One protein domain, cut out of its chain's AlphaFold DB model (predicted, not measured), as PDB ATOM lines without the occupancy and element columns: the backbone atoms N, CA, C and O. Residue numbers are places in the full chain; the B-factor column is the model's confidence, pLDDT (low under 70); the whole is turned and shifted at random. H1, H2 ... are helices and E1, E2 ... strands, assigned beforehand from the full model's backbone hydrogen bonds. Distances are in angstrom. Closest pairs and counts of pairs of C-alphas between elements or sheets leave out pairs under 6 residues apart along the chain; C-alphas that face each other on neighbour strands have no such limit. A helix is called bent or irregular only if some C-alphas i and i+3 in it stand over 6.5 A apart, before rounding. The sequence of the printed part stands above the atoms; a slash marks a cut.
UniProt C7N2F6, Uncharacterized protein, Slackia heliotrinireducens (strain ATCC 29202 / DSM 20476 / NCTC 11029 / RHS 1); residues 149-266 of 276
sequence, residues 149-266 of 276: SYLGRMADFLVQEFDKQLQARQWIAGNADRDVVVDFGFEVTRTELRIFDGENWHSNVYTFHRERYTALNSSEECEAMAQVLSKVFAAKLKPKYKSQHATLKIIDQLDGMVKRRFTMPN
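AT A GLANCE: This is residues 149 to 266 of the 276 residues of an uncharacterized protein of Slackia heliotrinireducens (strain ATCC 29202 / DSM 20476 / NCTC 11029 / RHS 1) (UniProt C7N2F6). What is the main picture? One twisted sheet of five strands, E3 E2 E1 E5 E4, has two long helices over one face, H1 and H2, which meet at a steep slant. The sheet curls round H1, and no named helix covers its other face. What is it built of? The printed part has 118 residues, with two named helices and five named strands in the order H1 E1 E2 E3 H2 E4 E5; the class is mixed, helices and strands, and the sheet is antiparallel. How is the whole shaped? It is compact, with a radius of gyration of the C-alphas of 14.5 A, and its outline is elongated, 48 by 26 by 24 A.

IN THESE COORDINATES: Where are the strands? E1 is residues 179 to 188, 29.2 A long, and E5 is residues 257 to 265, 26.9 A, ending at C-alpha 265 (18.604, 58.515, 323.462). E2 is residues 192 to 197, 16.9 A, E3 residues 200 to 207, 18.9 A, and E4 residues 247 to 254, 21.2 A. Where are the helices? H1, residues 149 to 172, begins at C-alpha 149 (14.546, 68.063, 355.777) and is 36.2 A long. H2, residues 219 to 244, is 36.6 A long and irregular, with C-alphas 240 and 243 7.8 A apart and a kink of 46 degrees near residue 238.

HOW THE PARTS SIT: How do the strands pair? E1 and E5 are antiparallel at 163 degrees, with N 182 and O 262 at 2.9 A. E1, E2 and E3 form a meander, each strand the antiparallel neighbour of the one before, with N 187 and O 194 at 2.9 A and N 206 and O 193 at 2.9 A. The hairpin of E4 and E5 has N 249 and O 261 at 2.8 A. How do the helices stand? H1 and H2 are on the same face of the sheet, two layers with helices on one face; H2 lies over E1 and E5, at a height of 8.3 A over the sheet. The closest C-alphas of H1 and E1 are those of Leu 166 and Val 182, 6.4 A apart. H1 touches H2 with residues 151 to 159 alone, closest at the C-alphas of Ala 155 and Phe 233, 4.9 A, at a steep tilt of 54 degrees, the same way. How complete are the helix backbones? Of the O i to N i+4 pairs, 19 of 20 in H1 and 18 of 22 in H2 are within hydrogen-bond range.

THE WHOLE: How large is it? The two C-alphas farthest apart, those of Asn 175 and Asn 217, are 48.4 A apart. Is it unbroken? The printed part has no cut, and the link from E3 to H2, 11 residues, is long. Where is confidence low? The mean pLDDT of the printed part is 84.6, and residues 149, 198 to 199 and 243 are under 70.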
ATOM      1  N   SER A 149      15.568  67.089 356.188       67.44
ATOM      2  CA  SER A 149      14.546  68.063 355.777       67.44
ATOM      3  C   SER A 149      15.069  69.169 354.848       67.44
ATOM      4  O   SER A 149      14.325  69.649 353.992       67.44
ATOM      5  N   TYR A 150      16.346  69.555 354.952       75.62
ATOM      6  CA  TYR A 150      16.945  70.562 354.064       75.62
ATOM      7  C   TYR A 150      17.503  69.977 352.763       75.62
ATOM      8  O   TYR A 150      17.508  70.648 351.728       75.62
ATOM      9  N   LEU A 151      17.918  68.706 352.788       85.25
ATOM     10  CA  LEU A 151      18.470  68.010 351.623       85.25
ATOM     11  C   LEU A 151      17.451  67.889 350.492       85.25
ATOM     12  O   LEU A 151      17.820  67.970 349.324       85.25
ATOM     13  N   GLY A 152      16.169  67.727 350.835       85.75
ATOM     14  CA  GLY A 152      15.083  67.659 349.860       85.75
ATOM     15  C   GLY A 152      15.017  68.904 348.975       85.75
ATOM     16  O   GLY A 152      15.104  68.774 347.758       85.75
ATOM     17  N   ARG A 153      14.959  70.095 349.589       87.44
ATOM     18  CA  ARG A 153      14.852  71.380 348.874       87.44
ATOM     19  C   ARG A 153      16.076  71.672 348.006       87.44
ATOM     20  O   ARG A 153      15.925  72.095 346.866       87.44
ATOM     21  N   MET A 154      17.278  71.393 348.510       89.62
ATOM     22  CA  MET A 154      18.506  71.545 347.720       89.62
ATOM     23  C   MET A 154      18.545  70.577 346.535       89.62
ATOM     24  O   MET A 154      18.945  70.952 345.437       89.62
ATOM     25  N   ALA A 155      18.102  69.333 346.732       91.12
ATOM     26  CA  ALA A 155      18.030  68.364 345.648       91.12
ATOM     27  C   ALA A 155      16.963  68.745 344.610       91.12
ATOM     28  O   ALA A 155      17.187  68.529 343.425       91.12
ATOM     29  N   ASP A 156      15.838  69.330 345.031       90.94
ATOM     30  CA  ASP A 156      14.810  69.844 344.119       90.94
ATOM     31  C   ASP A 156      15.333  71.009 343.272       90.94
ATOM     32  O   ASP A 156      15.127  71.013 342.058       90.94
ATOM     33  N   PHE A 157      16.093  71.928 343.875       91.12
ATOM     34  CA  PHE A 157      16.812  72.970 343.139       91.12
ATOM     35  C   PHE A 157      17.764  72.371 342.089       91.12
ATOM     36  O   PHE A 157      17.715  72.757 340.923       91.12
ATOM     37  N   LEU A 158      18.573  71.369 342.459       92.06
ATOM     38  CA  LEU A 158      19.464  70.696 341.506       92.06
ATOM     39  C   LEU A 158      18.706  70.000 340.370       92.06
ATOM     40  O   LEU A 158      19.148  70.057 339.227       92.06
ATOM     41  N   VAL A 159      17.574  69.351 340.657       92.50
ATOM     42  CA  VAL A 159      16.730  68.727 339.623       92.50
ATOM     43  C   VAL A 159      16.169  69.780 338.672       92.50
ATOM     44  O   VAL A 159      16.208  69.571 337.465       92.50
ATOM     45  N   GLN A 160      15.699  70.917 339.186       92.19
ATOM     46  CA  GLN A 160      15.173  71.999 338.357       92.19
ATOM     47  C   GLN A 160      16.241  72.570 337.413       92.19
ATOM     48  O   GLN A 160      15.970  72.804 336.237       92.19
ATOM     49  N   GLU A 161      17.452  72.800 337.911       91.25
ATOM     50  CA  GLU A 161      18.546  73.331 337.095       91.25
ATOM     51  C   GLU A 161      19.063  72.292 336.093       91.25
ATOM     52  O   GLU A 161      19.318  72.624 334.935       91.25
ATOM     53  N   PHE A 162      19.112  71.018 336.487       91.38
ATOM     54  CA  PHE A 162      19.380  69.920 335.565       91.38
ATOM     55  C   PHE A 162      18.340  69.857 334.435       91.38
ATOM     56  O   PHE A 162      18.711  69.730 333.270       91.38
ATOM     57  N   ASP A 163      17.047  69.982 334.748       90.81
ATOM     58  CA  ASP A 163      15.980  69.955 333.743       90.81
ATOM     59  C   ASP A 163      16.148  71.066 332.707       90.81
ATOM     60  O   ASP A 163      15.974  70.821 331.513       90.81
ATOM     61  N   LYS A 164      16.502  72.278 333.152       88.88
ATOM     62  CA  LYS A 164      16.757  73.421 332.265       88.88
ATOM     63  C   LYS A 164      17.900  73.117 331.298       88.88
ATOM     64  O   LYS A 164      17.760  73.346 330.098       88.88
ATOM     65  N   GLN A 165      19.004  72.564 331.801       88.12
ATOM     66  CA  GLN A 165      20.135  72.176 330.957       88.12
ATOM     67  C   GLN A 165      19.758  71.059 329.981       88.12
ATOM     68  O   GLN A 165      20.088  71.137 328.798       88.12
ATOM     69  N   LEU A 166      19.028  70.043 330.444       88.69
ATOM     70  CA  LEU A 166      18.590  68.946 329.589       88.69
ATOM     71  C   LEU A 166      17.661  69.436 328.473       88.69
ATOM     72  O   LEU A 166      17.849  69.044 327.327       88.69
ATOM     73  N   GLN A 167      16.702  70.311 328.780       87.44
ATOM     74  CA  GLN A 167      15.808  70.900 327.779       87.44
ATOM     75  C   GLN A 167      16.580  71.719 326.741       87.44
ATOM     76  O   GLN A 167      16.354  71.554 325.544       87.44
ATOM     77  N   ALA A 168      17.533  72.547 327.182       86.38
ATOM     78  CA  ALA A 168      18.386  73.308 326.274       86.38
ATOM     79  C   ALA A 168      19.190  72.379 325.345       86.38
ATOM     80  O   ALA A 168      19.247  72.601 324.138       86.38
ATOM     81  N   ARG A 169      19.755  71.292 325.884       86.62
ATOM     82  CA  ARG A 169      20.511  70.302 325.100       86.62
ATOM     83  C   ARG A 169      19.623  69.518 324.135       86.62
ATOM     84  O   ARG A 169      20.031  69.297 323.003       86.62
ATOM     85  N   GLN A 170      18.410  69.150 324.541       85.94
ATOM     86  CA  GLN A 170      17.432  68.494 323.667       85.94
ATOM     87  C   GLN A 170      16.991  69.386 322.503       85.94
ATOM     88  O   GLN A 170      16.745  68.871 321.417       85.94
ATOM     89  N   TRP A 171      16.894  70.701 322.714       84.44
ATOM     90  CA  TRP A 171      16.535  71.648 321.658       84.44
ATOM     91  C   TRP A 171      17.652  71.830 320.620       84.44
ATOM     92  O   TRP A 171      17.367  72.029 319.443       84.44
ATOM     93  N   ILE A 172      18.914  71.738 321.049       84.31
ATOM     94  CA  ILE A 172      20.091  71.888 320.178       84.31
ATOM     95  C   ILE A 172      20.452  70.574 319.465       84.31
ATOM     96  O   ILE A 172      21.030  70.618 318.381       84.31
ATOM     97  N   ALA A 173      20.138  69.415 320.054       82.31
ATOM     98  CA  ALA A 173      20.503  68.109 319.509       82.31
ATOM     99  C   ALA A 173      19.917  67.888 318.103       82.31
ATOM    100  O   ALA A 173      18.698  67.920 317.900       82.31
ATOM    101  N   GLY A 174      20.800  67.643 317.136       79.25
ATOM    102  CA  GLY A 174      20.440  67.454 315.735       79.25
ATOM    103  C   GLY A 174      19.906  66.051 315.450       79.25
ATOM    104  O   GLY A 174      19.957  65.153 316.287       79.25
ATOM    105  N   ASN A 175      19.429  65.821 314.227       81.06
ATOM    106  CA  ASN A 175      18.964  64.498 313.789       81.06
ATOM    107  C   ASN A 175      20.096  63.464 313.612       81.06
ATOM    108  O   ASN A 175      19.824  62.267 313.560       81.06
ATOM    109  N   ALA A 176      21.349  63.916 313.532       81.06
ATOM    110  CA  ALA A 176      22.533  63.066 313.452       81.06
ATOM    111  C   ALA A 176      23.020  62.581 314.831       81.06
ATOM    112  O   ALA A 176      23.736  61.582 314.915       81.06
ATOM    113  N   ASP A 177      22.623  63.255 315.913       83.94
ATOM    114  CA  ASP A 177      23.058  62.909 317.263       83.94
ATOM    115  C   ASP A 177      22.244  61.730 317.780       83.94
ATOM    116  O   ASP A 177      21.036  61.841 317.979       83.94
ATOM    117  N   ARG A 178      22.898  60.592 318.022       85.00
ATOM    118  CA  ARG A 178      22.233  59.392 318.551       85.00
ATOM    119  C   ARG A 178      21.734  59.582 319.982       85.00
ATOM    120  O   ARG A 178      20.658  59.098 320.333       85.00
ATOM    121  N   ASP A 179      22.509  60.297 320.787       88.50
ATOM    122  CA  ASP A 179      22.268  60.492 322.210       88.50
ATOM    123  C   ASP A 179      22.370  61.976 322.577       88.50
ATOM    124  O   ASP A 179      23.210  62.708 322.058       88.50
ATOM    125  N   VAL A 180      21.546  62.404 323.529       88.62
ATOM    126  CA  VAL A 180      21.677  63.693 324.210       88.62
ATOM    127  C   VAL A 180      22.526  63.488 325.458       88.62
ATOM    128  O   VAL A 180      22.188  62.672 326.322       88.62
ATOM    129  N   VAL A 181      23.621  64.242 325.563       88.62
ATOM    130  CA  VAL A 181      24.563  64.188 326.689       88.62
ATOM    131  C   VAL A 181      24.545  65.508 327.458       88.62
ATOM    132  O   VAL A 181      24.576  66.582 326.860       88.62
ATOM    133  N   VAL A 182      24.506  65.421 328.788       88.56
ATOM    134  CA  VAL A 182      24.561  66.565 329.710       88.56
ATOM    135  C   VAL A 182      25.612  66.291 330.782       88.56
ATOM    136  O   VAL A 182      25.494  65.306 331.514       88.56
ATOM    137  N   ASP A 183      26.615  67.160 330.899       89.25
ATOM    138  CA  ASP A 183      27.638  67.086 331.945       89.25
ATOM    139  C   ASP A 183      27.289  68.055 333.081       89.25
ATOM    140  O   ASP A 183      27.779  69.176 333.156       89.25
ATOM    141  N   PHE A 184      26.440  67.596 333.998       89.56
ATOM    142  CA  PHE A 184      25.947  68.395 335.114       89.56
ATOM    143  C   PHE A 184      26.886  68.318 336.318       89.56
ATOM    144  O   PHE A 184      27.164  67.230 336.837       89.56
ATOM    145  N   GLY A 185      27.335  69.470 336.801       90.94
ATOM    146  CA  GLY A 185      28.186  69.581 337.972       90.94
ATOM    147  C   GLY A 185      27.634  70.527 339.025       90.94
ATOM    148  O   GLY A 185      26.937  71.494 338.719       90.94
ATOM    149  N   PHE A 186      27.951  70.248 340.285       91.06
ATOM    150  CA  PHE A 186      27.706  71.181 341.374       91.06
ATOM    151  C   PHE A 186      28.824  71.152 342.414       91.06
ATOM    152  O   PHE A 186      29.482  70.132 342.616       91.06
ATOM    153  N   GLU A 187      29.013  72.279 343.089       91.00
ATOM    154  CA  GLU A 187      29.965  72.460 344.180       91.00
ATOM    155  C   GLU A 187      29.223  72.943 345.425       91.00
ATOM    156  O   GLU A 187      28.453  73.906 345.382       91.00
ATOM    157  N   VAL A 188      29.461  72.265 346.545       90.00
ATOM    158  CA  VAL A 188      29.010  72.701 347.862       90.00
ATOM    159  C   VAL A 188      30.132  73.479 348.531       90.00
ATOM    160  O   VAL A 188      31.163  72.923 348.899       90.00
ATOM    161  N   THR A 189      29.895  74.765 348.742       89.00
ATOM    162  CA  THR A 189      30.765  75.634 349.534       89.00
ATOM    163  C   THR A 189      30.183  75.815 350.935       89.00
ATOM    164  O   THR A 189      29.096  75.330 351.256       89.00
ATOM    165  N   ARG A 190      30.882  76.570 351.789       87.44
ATOM    166  CA  ARG A 190      30.421  76.839 353.157       87.44
ATOM    167  C   ARG A 190      29.061  77.534 353.217       87.44
ATOM    168  O   ARG A 190      28.314  77.345 354.170       87.44
ATOM    169  N   THR A 191      28.741  78.349 352.223       85.69
ATOM    170  CA  THR A 191      27.585  79.256 352.262       85.69
ATOM    171  C   THR A 191      26.604  79.037 351.125       85.69
ATOM    172  O   THR A 191      25.505  79.595 351.142       85.69
ATOM    173  N   GLU A 192      27.009  78.284 350.111       89.19
ATOM    174  CA  GLU A 192      26.336  78.244 348.823       89.19
ATOM    175  C   GLU A 192      26.495  76.885 348.156       89.19
ATOM    176  O   GLU A 192      27.522  76.221 348.299       89.19
ATOM    177  N   LEU A 193      25.506  76.536 347.345       89.44
ATOM    178  CA  LEU A 193      25.576  75.472 346.356       89.44
ATOM    179  C   LEU A 193      25.603  76.105 344.960       89.44
ATOM    180  O   LEU A 193      24.693  76.849 344.586       89.44
ATOM    181  N   ARG A 194      26.659  75.815 344.204       90.31
ATOM    182  CA  ARG A 194      26.940  76.376 342.878       90.31
ATOM    183  C   ARG A 194      26.811  75.298 341.815       90.31
ATOM    184  O   ARG A 194      27.085  74.136 342.099       90.31
ATOM    185  N   ILE A 195      26.409  75.676 340.605       89.56
ATOM    186  CA  ILE A 195      26.196  74.749 339.484       89.56
ATOM    187  C   ILE A 195      27.154  75.093 338.349       89.56
ATOM    188  O   ILE A 195      27.424  76.266 338.093       89.56
ATOM    189  N   PHE A 196      27.630  74.077 337.639       83.81
ATOM    190  CA  PHE A 196      28.433  74.223 336.429       83.81
ATOM    191  C   PHE A 196      28.033  73.180 335.369       83.81
ATOM    192  O   PHE A 196      27.558  72.095 335.707       83.81
ATOM    193  N   ASP A 197      28.204  73.515 334.090       74.19
ATOM    194  CA  ASP A 197      28.091  72.579 332.958       74.19
ATOM    195  C   ASP A 197      29.490  72.349 332.394       74.19
ATOM    196  O   ASP A 197      30.101  73.251 331.811       74.19
ATOM    197  N   GLY A 198      30.020  71.147 332.612       66.56
ATOM    198  CA  GLY A 198      31.356  70.778 332.158       66.56
ATOM    199  C   GLY A 198      32.473  71.572 332.845       66.56
ATOM    200  O   GLY A 198      33.063  71.077 333.807       66.56
ATOM    201  N   GLU A 199      32.772  72.752 332.301       64.38
ATOM    202  CA  GLU A 199      33.842  73.684 332.694       64.38
ATOM    203  C   GLU A 199      33.319  75.100 333.009       64.38
ATOM    204  O   GLU A 199      34.058  75.926 333.542       64.38
ATOM    205  N   ASN A 200      32.050  75.398 332.700       75.44
ATOM    206  CA  ASN A 200      31.487  76.740 332.838       75.44
ATOM    207  C   ASN A 200      30.580  76.846 334.062       75.44
ATOM    208  O   ASN A 200      29.621  76.086 334.202       75.44
ATOM    209  N   TRP A 201      30.837  77.841 334.910       76.81
ATOM    210  CA  TRP A 201      29.991  78.159 336.058       76.81
ATOM    211  C   TRP A 201      28.693  78.839 335.628       76.81
ATOM    212  O   TRP A 201      28.699  79.790 334.844       76.81
ATOM    213  N   HIS A 202      27.578  78.386 336.192       74.12
ATOM    214  CA  HIS A 202      26.302  79.071 336.059       74.12
ATOM    215  C   HIS A 202      26.189  80.201 337.082       74.12
ATOM    216  O   HIS A 202      26.678  80.112 338.206       74.12
ATOM    217  N   SER A 203      25.470  81.258 336.702       70.00
ATOM    218  CA  SER A 203      25.134  82.371 337.596       70.00
ATOM    219  C   SER A 203      24.116  81.992 338.677       70.00
ATOM    220  O   SER A 203      23.998  82.696 339.678       70.00
ATOM    221  N   ASN A 204      23.378  80.893 338.490       77.50
ATOM    222  CA  ASN A 204      22.391  80.421 339.454       77.50
ATOM    223  C   ASN A 204      23.085  79.734 340.632       77.50
ATOM    224  O   ASN A 204      23.739  78.702 340.481       77.50
ATOM    225  N   VAL A 205      22.892  80.307 341.818       83.19
ATOM    226  CA  VAL A 205      23.480  79.841 343.073       83.19
ATOM    227  C   VAL A 205      22.377  79.679 344.110       83.19
ATOM    228  O   VAL A 205      21.494  80.529 344.239       83.19
ATOM    229  N   TYR A 206      22.448  78.600 344.881       83.25
ATOM    230  CA  TYR A 206      21.570  78.367 346.017       83.25
ATOM    231  C   TYR A 206      22.269  78.816 347.302       83.25
ATOM    232  O   TYR A 206      23.142  78.127 347.831       83.25
ATOM    233  N   THR A 207      21.911  80.002 347.793       85.38
ATOM    234  CA  THR A 207      22.520  80.600 348.989       85.38
ATOM    235  C   THR A 207      21.857  80.083 350.265       85.38
ATOM    236  O   THR A 207      20.670  80.311 350.490       85.38
ATOM    237  N   PHE A 208      22.634  79.480 351.166       83.81
ATOM    238  CA  PHE A 208      22.122  78.887 352.407       83.81
ATOM    239  C   PHE A 208      21.431  79.909 353.307       83.81
ATOM    240  O   PHE A 208      20.352  79.638 353.828       83.81
ATOM    241  N   HIS A 209      21.991  81.115 353.420       79.19
ATOM    242  CA  HIS A 209      21.410  82.171 354.246       79.19
ATOM    243  C   HIS A 209      20.016  82.607 353.768       79.19
ATOM    244  O   HIS A 209      19.102  82.732 354.582       79.19
ATOM    245  N   ARG A 210      19.826  82.774 352.449       76.00
ATOM    246  CA  ARG A 210      18.518  83.124 351.860       76.00
ATOM    247  C   ARG A 210      17.458  82.065 352.167       76.00
ATOM    248  O   ARG A 210      16.292  82.385 352.360       76.00
ATOM    249  N   GLU A 211      17.902  80.824 352.296       76.31
ATOM    250  CA  GLU A 211      17.071  79.640 352.504       76.31
ATOM    251  C   GLU A 211      16.959  79.241 353.988       76.31
ATOM    252  O   GLU A 211      16.358  78.217 354.325       76.31
ATOM    253  N   ARG A 212      17.490  80.093 354.885       74.00
ATOM    254  CA  ARG A 212      17.526  79.932 356.349       74.00
ATOM    255  C   ARG A 212      18.265  78.676 356.820       74.00
ATOM    256  O   ARG A 212      17.935  78.115 357.863       74.00
ATOM    257  N   TYR A 213      19.274  78.250 356.071       75.75
ATOM    258  CA  TYR A 213      20.187  77.195 356.489       75.75
ATOM    259  C   TYR A 213      21.451  77.770 357.108       75.75
ATOM    260  O   TYR A 213      21.986  78.787 356.660       75.75
ATOM    261  N   THR A 214      21.940  77.083 358.136       72.56
ATOM    262  CA  THR A 214      23.234  77.374 358.743       72.56
ATOM    263  C   THR A 214      24.344  77.104 357.732       72.56
ATOM    264  O   THR A 214      24.302  76.110 357.006       72.56
ATOM    265  N   ALA A 215      25.337  77.990 357.691       79.81
ATOM    266  CA  ALA A 215      26.550  77.762 356.921       79.81
ATOM    267  C   ALA A 215      27.293  76.511 357.424       79.81
ATOM    268  O   ALA A 215      27.222  76.159 358.605       79.81
ATOM    269  N   LEU A 216      28.019  75.859 356.521       84.12
ATOM    270  CA  LEU A 216      28.938  74.779 356.852       84.12
ATOM    271  C   LEU A 216      30.234  75.381 357.398       84.12
ATOM    272  O   LEU A 216      30.735  76.398 356.911       84.12
ATOM    273  N   ASN A 217      30.787  74.740 358.415       84.12
ATOM    274  CA  ASN A 217      31.902  75.254 359.199       84.12
ATOM    275  C   ASN A 217      33.250  74.686 358.742       84.12
ATOM    276  O   ASN A 217      34.290  75.291 359.012       84.12
ATOM    277  N   SER A 218      33.260  73.553 358.034       86.19
ATOM    278  CA  SER A 218      34.493  72.887 357.600       86.19
ATOM    279  C   SER A 218      34.409  72.309 356.185       86.19
ATOM    280  O   SER A 218      33.327  72.176 355.615       86.19
ATOM    281  N   SER A 219      35.565  71.983 355.596       86.19
ATOM    282  CA  SER A 219      35.628  71.319 354.287       86.19
ATOM    283  C   SER A 219      35.066  69.898 354.345       86.19
ATOM    284  O   SER A 219      34.428  69.463 353.392       86.19
ATOM    285  N   GLU A 220      35.208  69.204 355.481       88.19
ATOM    286  CA  GLU A 220      34.586  67.895 355.692       88.19
ATOM    287  C   GLU A 220      33.059  67.964 355.616       88.19
ATOM    288  O   GLU A 220      32.427  67.059 355.072       88.19
ATOM    289  N   GLU A 221      32.460  69.029 356.158       86.88
ATOM    290  CA  GLU A 221      31.016  69.246 356.090       86.88
ATOM    291  C   GLU A 221      30.563  69.537 354.655       86.88
ATOM    292  O   GLU A 221      29.563  68.967 354.217       86.88
ATOM    293  N   CYS A 222      31.317  70.347 353.902       88.94
ATOM    294  CA  CYS A 222      31.072  70.591 352.476       88.94
ATOM    295  C   CYS A 222      31.134  69.301 351.654       88.94
ATOM    296  O   CYS A 222      30.205  68.996 350.904       88.94
ATOM    297  N   GLU A 223      32.193  68.508 351.831       89.94
ATOM    298  CA  GLU A 223      32.355  67.239 351.130       89.94
ATOM    299  C   GLU A 223      31.220  66.279 351.484       89.94
ATOM    300  O   GLU A 223      30.535  65.781 350.591       89.94
ATOM    301  N   ALA A 224      30.968  66.061 352.776       88.94
ATOM    302  CA  ALA A 224      29.903  65.186 353.248       88.94
ATOM    303  C   ALA A 224      28.538  65.582 352.678       88.94
ATOM    304  O   ALA A 224      27.783  64.729 352.200       88.94
ATOM    305  N   MET A 225      28.243  66.880 352.691       89.56
ATOM    306  CA  MET A 225      27.025  67.435 352.129       89.56
ATOM    307  C   MET A 225      26.931  67.165 350.626       89.56
ATOM    308  O   MET A 225      25.900  66.676 350.167       89.56
ATOM    309  N   ALA A 226      28.006  67.385 349.867       90.56
ATOM    310  CA  ALA A 226      28.048  67.096 348.437       90.56
ATOM    311  C   ALA A 226      27.805  65.608 348.136       90.56
ATOM    312  O   ALA A 226      27.018  65.276 347.245       90.56
ATOM    313  N   GLN A 227      28.397  64.696 348.919       90.12
ATOM    314  CA  GLN A 227      28.190  63.253 348.749       90.12
ATOM    315  C   GLN A 227      26.736  62.843 349.010       90.12
ATOM    316  O   GLN A 227      26.153  62.054 348.257       90.12
ATOM    317  N   VAL A 228      26.139  63.357 350.089       90.75
ATOM    318  CA  VAL A 228      24.752  63.040 350.447       90.75
ATOM    319  C   VAL A 228      23.792  63.653 349.433       90.75
ATOM    320  O   VAL A 228      22.926  62.950 348.912       90.75
ATOM    321  N   LEU A 229      23.991  64.921 349.080       91.00
ATOM    322  CA  LEU A 229      23.175  65.632 348.104       91.00
ATOM    323  C   LEU A 229      23.234  64.961 346.729       91.00
ATOM    324  O   LEU A 229      22.195  64.755 346.110       91.00
ATOM    325  N   SER A 230      24.412  64.505 346.297       90.44
ATOM    326  CA  SER A 230      24.600  63.728 345.066       90.44
ATOM    327  C   SER A 230      23.741  62.462 345.032       90.44
ATOM    328  O   SER A 230      23.159  62.128 343.996       90.44
ATOM    329  N   LYS A 231      23.627  61.754 346.163       90.06
ATOM    330  CA  LYS A 231      22.787  60.553 346.279       90.06
ATOM    331  C   LYS A 231      21.301  60.899 346.240       90.06
ATOM    332  O   LYS A 231      20.558  60.235 345.522       90.06
ATOM    333  N   VAL A 232      20.874  61.934 346.965       90.31
ATOM    334  CA  VAL A 232      19.469  62.378 346.993       90.31
ATOM    335  C   VAL A 232      19.034  62.899 345.621       90.31
ATOM    336  O   VAL A 232      17.982  62.502 345.123       90.31
ATOM    337  N   PHE A 233      19.870  63.712 344.971       90.75
ATOM    338  CA  PHE A 233      19.675  64.177 343.600       90.75
ATOM    339  C   PHE A 233      19.502  62.998 342.636       90.75
ATOM    340  O   PHE A 233      18.490  62.912 341.944       90.75
ATOM    341  N   ALA A 234      20.425  62.032 342.644       87.88
ATOM    342  CA  ALA A 234      20.324  60.852 341.786       87.88
ATOM    343  C   ALA A 234      19.065  60.016 342.075       87.88
ATOM    344  O   ALA A 234      18.441  59.506 341.144       87.88
ATOM    345  N   ALA A 235      18.671  59.890 343.346       88.69
ATOM    346  CA  ALA A 235      17.462  59.177 343.747       88.69
ATOM    347  C   ALA A 235      16.181  59.866 343.250       88.69
ATOM    348  O   ALA A 235      15.257  59.168 342.838       88.69
ATOM    349  N   LYS A 236      16.136  61.207 343.229       89.50
ATOM    350  CA  LYS A 236      15.029  61.981 342.640       89.50
ATOM    351  C   LYS A 236      15.033  61.936 341.109       89.50
ATOM    352  O   LYS A 236      13.973  61.845 340.496       89.50
ATOM    353  N   LEU A 237      16.211  61.947 340.486       87.19
ATOM    354  CA  LEU A 237      16.348  61.976 339.030       87.19
ATOM    355  C   LEU A 237      16.022  60.625 338.375       87.19
ATOM    356  O   LEU A 237      15.343  60.566 337.351       87.19
ATOM    357  N   LYS A 238      16.470  59.519 338.981       85.06
ATOM    358  CA  LYS A 238      16.306  58.160 338.442       85.06
ATOM    359  C   LYS A 238      14.860  57.802 338.060       85.06
ATOM    360  O   LYS A 238      14.682  57.340 336.936       85.06
ATOM    361  N   PRO A 239      13.826  57.974 338.912       85.19
ATOM    362  CA  PRO A 239      12.452  57.629 338.541       85.19
ATOM    363  C   PRO A 239      11.919  58.485 337.386       85.19
ATOM    364  O   PRO A 239      11.167  57.971 336.564       85.19
ATOM    365  N   LYS A 240      12.352  59.746 337.276       84.12
ATOM    366  CA  LYS A 240      11.891  60.684 336.246       84.12
ATOM    367  C   LYS A 240      12.331  60.295 334.830       84.12
ATOM    368  O   LYS A 240      11.582  60.508 333.882       84.12
ATOM    369  N   TYR A 241      13.506  59.678 334.692       80.56
ATOM    370  CA  TYR A 241      14.095  59.321 333.390       80.56
ATOM    371  C   TYR A 241      14.258  57.811 333.161       80.56
ATOM    372  O   TYR A 241      14.826  57.393 332.153       80.56
ATOM    373  N   LYS A 242      13.729  56.970 334.062       72.81
ATOM    374  CA  LYS A 242      13.856  55.502 333.990       72.81
ATOM    375  C   LYS A 242      13.300  54.912 332.688       72.81
ATOM    376  O   LYS A 242      13.857  53.948 332.177       72.81
ATOM    377  N   SER A 243      12.219  55.481 332.157       66.38
ATOM    378  CA  SER A 243      11.564  55.019 330.924       66.38
ATOM    379  C   SER A 243      12.318  55.387 329.644       66.38
ATOM    380  O   SER A 243      11.991  54.869 328.584       66.38
ATOM    381  N   GLN A 244      13.323  56.263 329.721       72.12
ATOM    382  CA  GLN A 244      14.008  56.819 328.553       72.12
ATOM    383  C   GLN A 244      15.361  56.149 328.287       72.12
ATOM    384  O   GLN A 244      16.196  56.746 327.630       72.12
ATOM    385  N   HIS A 245      15.630  54.957 328.840       74.44
ATOM    386  CA  HIS A 245      16.956  54.308 328.789       74.44
ATOM    387  C   HIS A 245      18.114  55.227 329.218       74.44
ATOM    388  O   HIS A 245      19.262  55.039 328.817       74.44
ATOM    389  N   ALA A 246      17.816  56.230 330.044       79.69
ATOM    390  CA  ALA A 246      18.796  57.213 330.442       79.69
ATOM    391  C   ALA A 246      19.809  56.613 331.421       79.69
ATOM    392  O   ALA A 246      19.462  55.853 332.331       79.69
ATOM    393  N   THR A 247      21.068  57.000 331.264       82.88
ATOM    394  CA  THR A 247      22.161  56.621 332.154       82.88
ATOM    395  C   THR A 247      22.696  57.854 332.866       82.88
ATOM    396  O   THR A 247      22.858  58.913 332.268       82.88
ATOM    397  N   LEU A 248      22.956  57.714 334.166       83.75
ATOM    398  CA  LEU A 248      23.557  58.751 335.000       83.75
ATOM    399  C   LEU A 248      24.827  58.179 335.624       83.75
ATOM    400  O   LEU A 248      24.753  57.286 336.472       83.75
ATOM    401  N   LYS A 249      25.985  58.688 335.212       85.06
ATOM    402  CA  LYS A 249      27.302  58.257 335.690       85.06
ATOM    403  C   LYS A 249      27.966  59.390 336.458       85.06
ATOM    404  O   LYS A 249      27.838  60.548 336.081       85.06
ATOM    405  N   ILE A 250      28.666  59.068 337.540       83.62
ATOM    406  CA  ILE A 250      29.557  60.029 338.199       83.62
ATOM    407  C   ILE A 250      30.836  60.086 337.361       83.62
ATOM    408  O   ILE A 250      31.393  59.036 337.048       83.62
ATOM    409  N   ILE A 251      31.240  61.288 336.952       81.06
ATOM    410  CA  ILE A 251      32.496  61.533 336.233       81.06
ATOM    411  C   ILE A 251      33.594  61.858 337.235       81.06
ATOM    412  O   ILE A 251      34.701  61.352 337.107       81.06
ATOM    413  N   ASP A 252      33.274  62.700 338.218       78.12
ATOM    414  CA  ASP A 252      34.247  63.195 339.183       78.12
ATOM    415  C   ASP A 252      33.575  63.540 340.518       78.12
ATOM    416  O   ASP A 252      32.391  63.899 340.564       78.12
ATOM    417  N   GLN A 253      34.332  63.408 341.602       79.38
ATOM    418  CA  GLN A 253      33.923  63.773 342.950       79.38
ATOM    419  C   GLN A 253      35.158  64.163 343.769       79.38
ATOM    420  O   GLN A 253      35.957  63.301 344.138       79.38
ATOM    421  N   LEU A 254      35.272  65.451 344.098       80.88
ATOM    422  CA  LEU A 254      36.441  66.021 344.766       80.88
ATOM    423  C   LEU A 254      36.017  67.050 345.820       80.88
ATOM    424  O   LEU A 254      35.455  68.077 345.471       80.88
ATOM    425  N   ASP A 255      36.273  66.766 347.101       72.62
ATOM    426  CA  ASP A 255      36.277  67.721 348.231       72.62
ATOM    427  C   ASP A 255      35.123  68.752 348.305       72.62
ATOM    428  O   ASP A 255      35.307  69.878 348.760       72.62
ATOM    429  N   GLY A 256      33.913  68.365 347.885       80.50
ATOM    430  CA  GLY A 256      32.724  69.238 347.851       80.50
ATOM    431  C   GLY A 256      32.128  69.435 346.455       80.50
ATOM    432  O   GLY A 256      30.973  69.836 346.331       80.50
ATOM    433  N   MET A 257      32.872  69.084 345.411       87.38
ATOM    434  CA  MET A 257      32.444  69.097 344.019       87.38
ATOM    435  C   MET A 257      31.985  67.711 343.561       87.38
ATOM    436  O   MET A 257      32.584  66.687 343.897       87.38
ATOM    437  N   VAL A 258      30.923  67.673 342.759       88.56
ATOM    438  CA  VAL A 258      30.404  66.462 342.122       88.56
ATOM    439  C   VAL A 258      30.081  66.770 340.668       88.56
ATOM    440  O   VAL A 258      29.299  67.674 340.389       88.56
ATOM    441  N   LYS A 259      30.604  65.961 339.745       89.25
ATOM    442  CA  LYS A 259      30.288  66.020 338.315       89.25
ATOM    443  C   LYS A 259      29.644  64.716 337.861       89.25
ATOM    444  O   LYS A 259      30.159  63.625 338.116       89.25
ATOM    445  N   ARG A 260      28.508  64.810 337.174       88.62
ATOM    446  CA  ARG A 260      27.745  63.672 336.655       88.62
ATOM    447  C   ARG A 260      27.476  63.833 335.162       88.62
ATOM    448  O   ARG A 260      27.028  64.882 334.722       88.62
ATOM    449  N   ARG A 261      27.678  62.754 334.407       89.50
ATOM    450  CA  ARG A 261      27.272  62.637 333.006       89.50
ATOM    451  C   ARG A 261      25.912  61.985 332.940       89.50
ATOM    452  O   ARG A 261      25.739  60.859 333.412       89.50
ATOM    453  N   PHE A 262      24.975  62.676 332.325       88.56
ATOM    454  CA  PHE A 262      23.700  62.120 331.933       88.56
ATOM    455  C   PHE A 262      23.692  61.869 330.429       88.56
ATOM    456  O   PHE A 262      24.115  62.718 329.649       88.56
ATOM    457  N   THR A 263      23.211  60.701 330.024       88.75
ATOM    458  CA  THR A 263      23.082  60.319 328.617       88.75
ATOM    459  C   THR A 263      21.723  59.684 328.406       88.75
ATOM    460  O   THR A 263      21.367  58.758 329.135       88.75
ATOM    461  N   MET A 264      20.977  60.152 327.412       88.69
ATOM    462  CA  MET A 264      19.709  59.555 326.999       88.69
ATOM    463  C   MET A 264      19.614  59.494 325.471       88.69
ATOM    464  O   MET A 264      20.206  60.347 324.815       88.69
ATOM    465  N   PRO A 265      18.842  58.558 324.895       85.88
ATOM    466  CA  PRO A 265      18.604  58.515 323.462       85.88
ATOM    467  C   PRO A 265      17.972  59.816 322.971       85.88
ATOM    468  O   PRO A 265      17.039  60.348 323.588       85.88
ATOM    469  N   ASN A 266      18.463  60.313 321.843       86.44
ATOM    470  CA  ASN A 266      17.856  61.447 321.173       86.44
ATOM    471  C   ASN A 266      16.605  60.988 320.415       86.44
ATOM    472  O   ASN A 266      16.672  60.143 319.525       86.44
TER     473      ASN A 266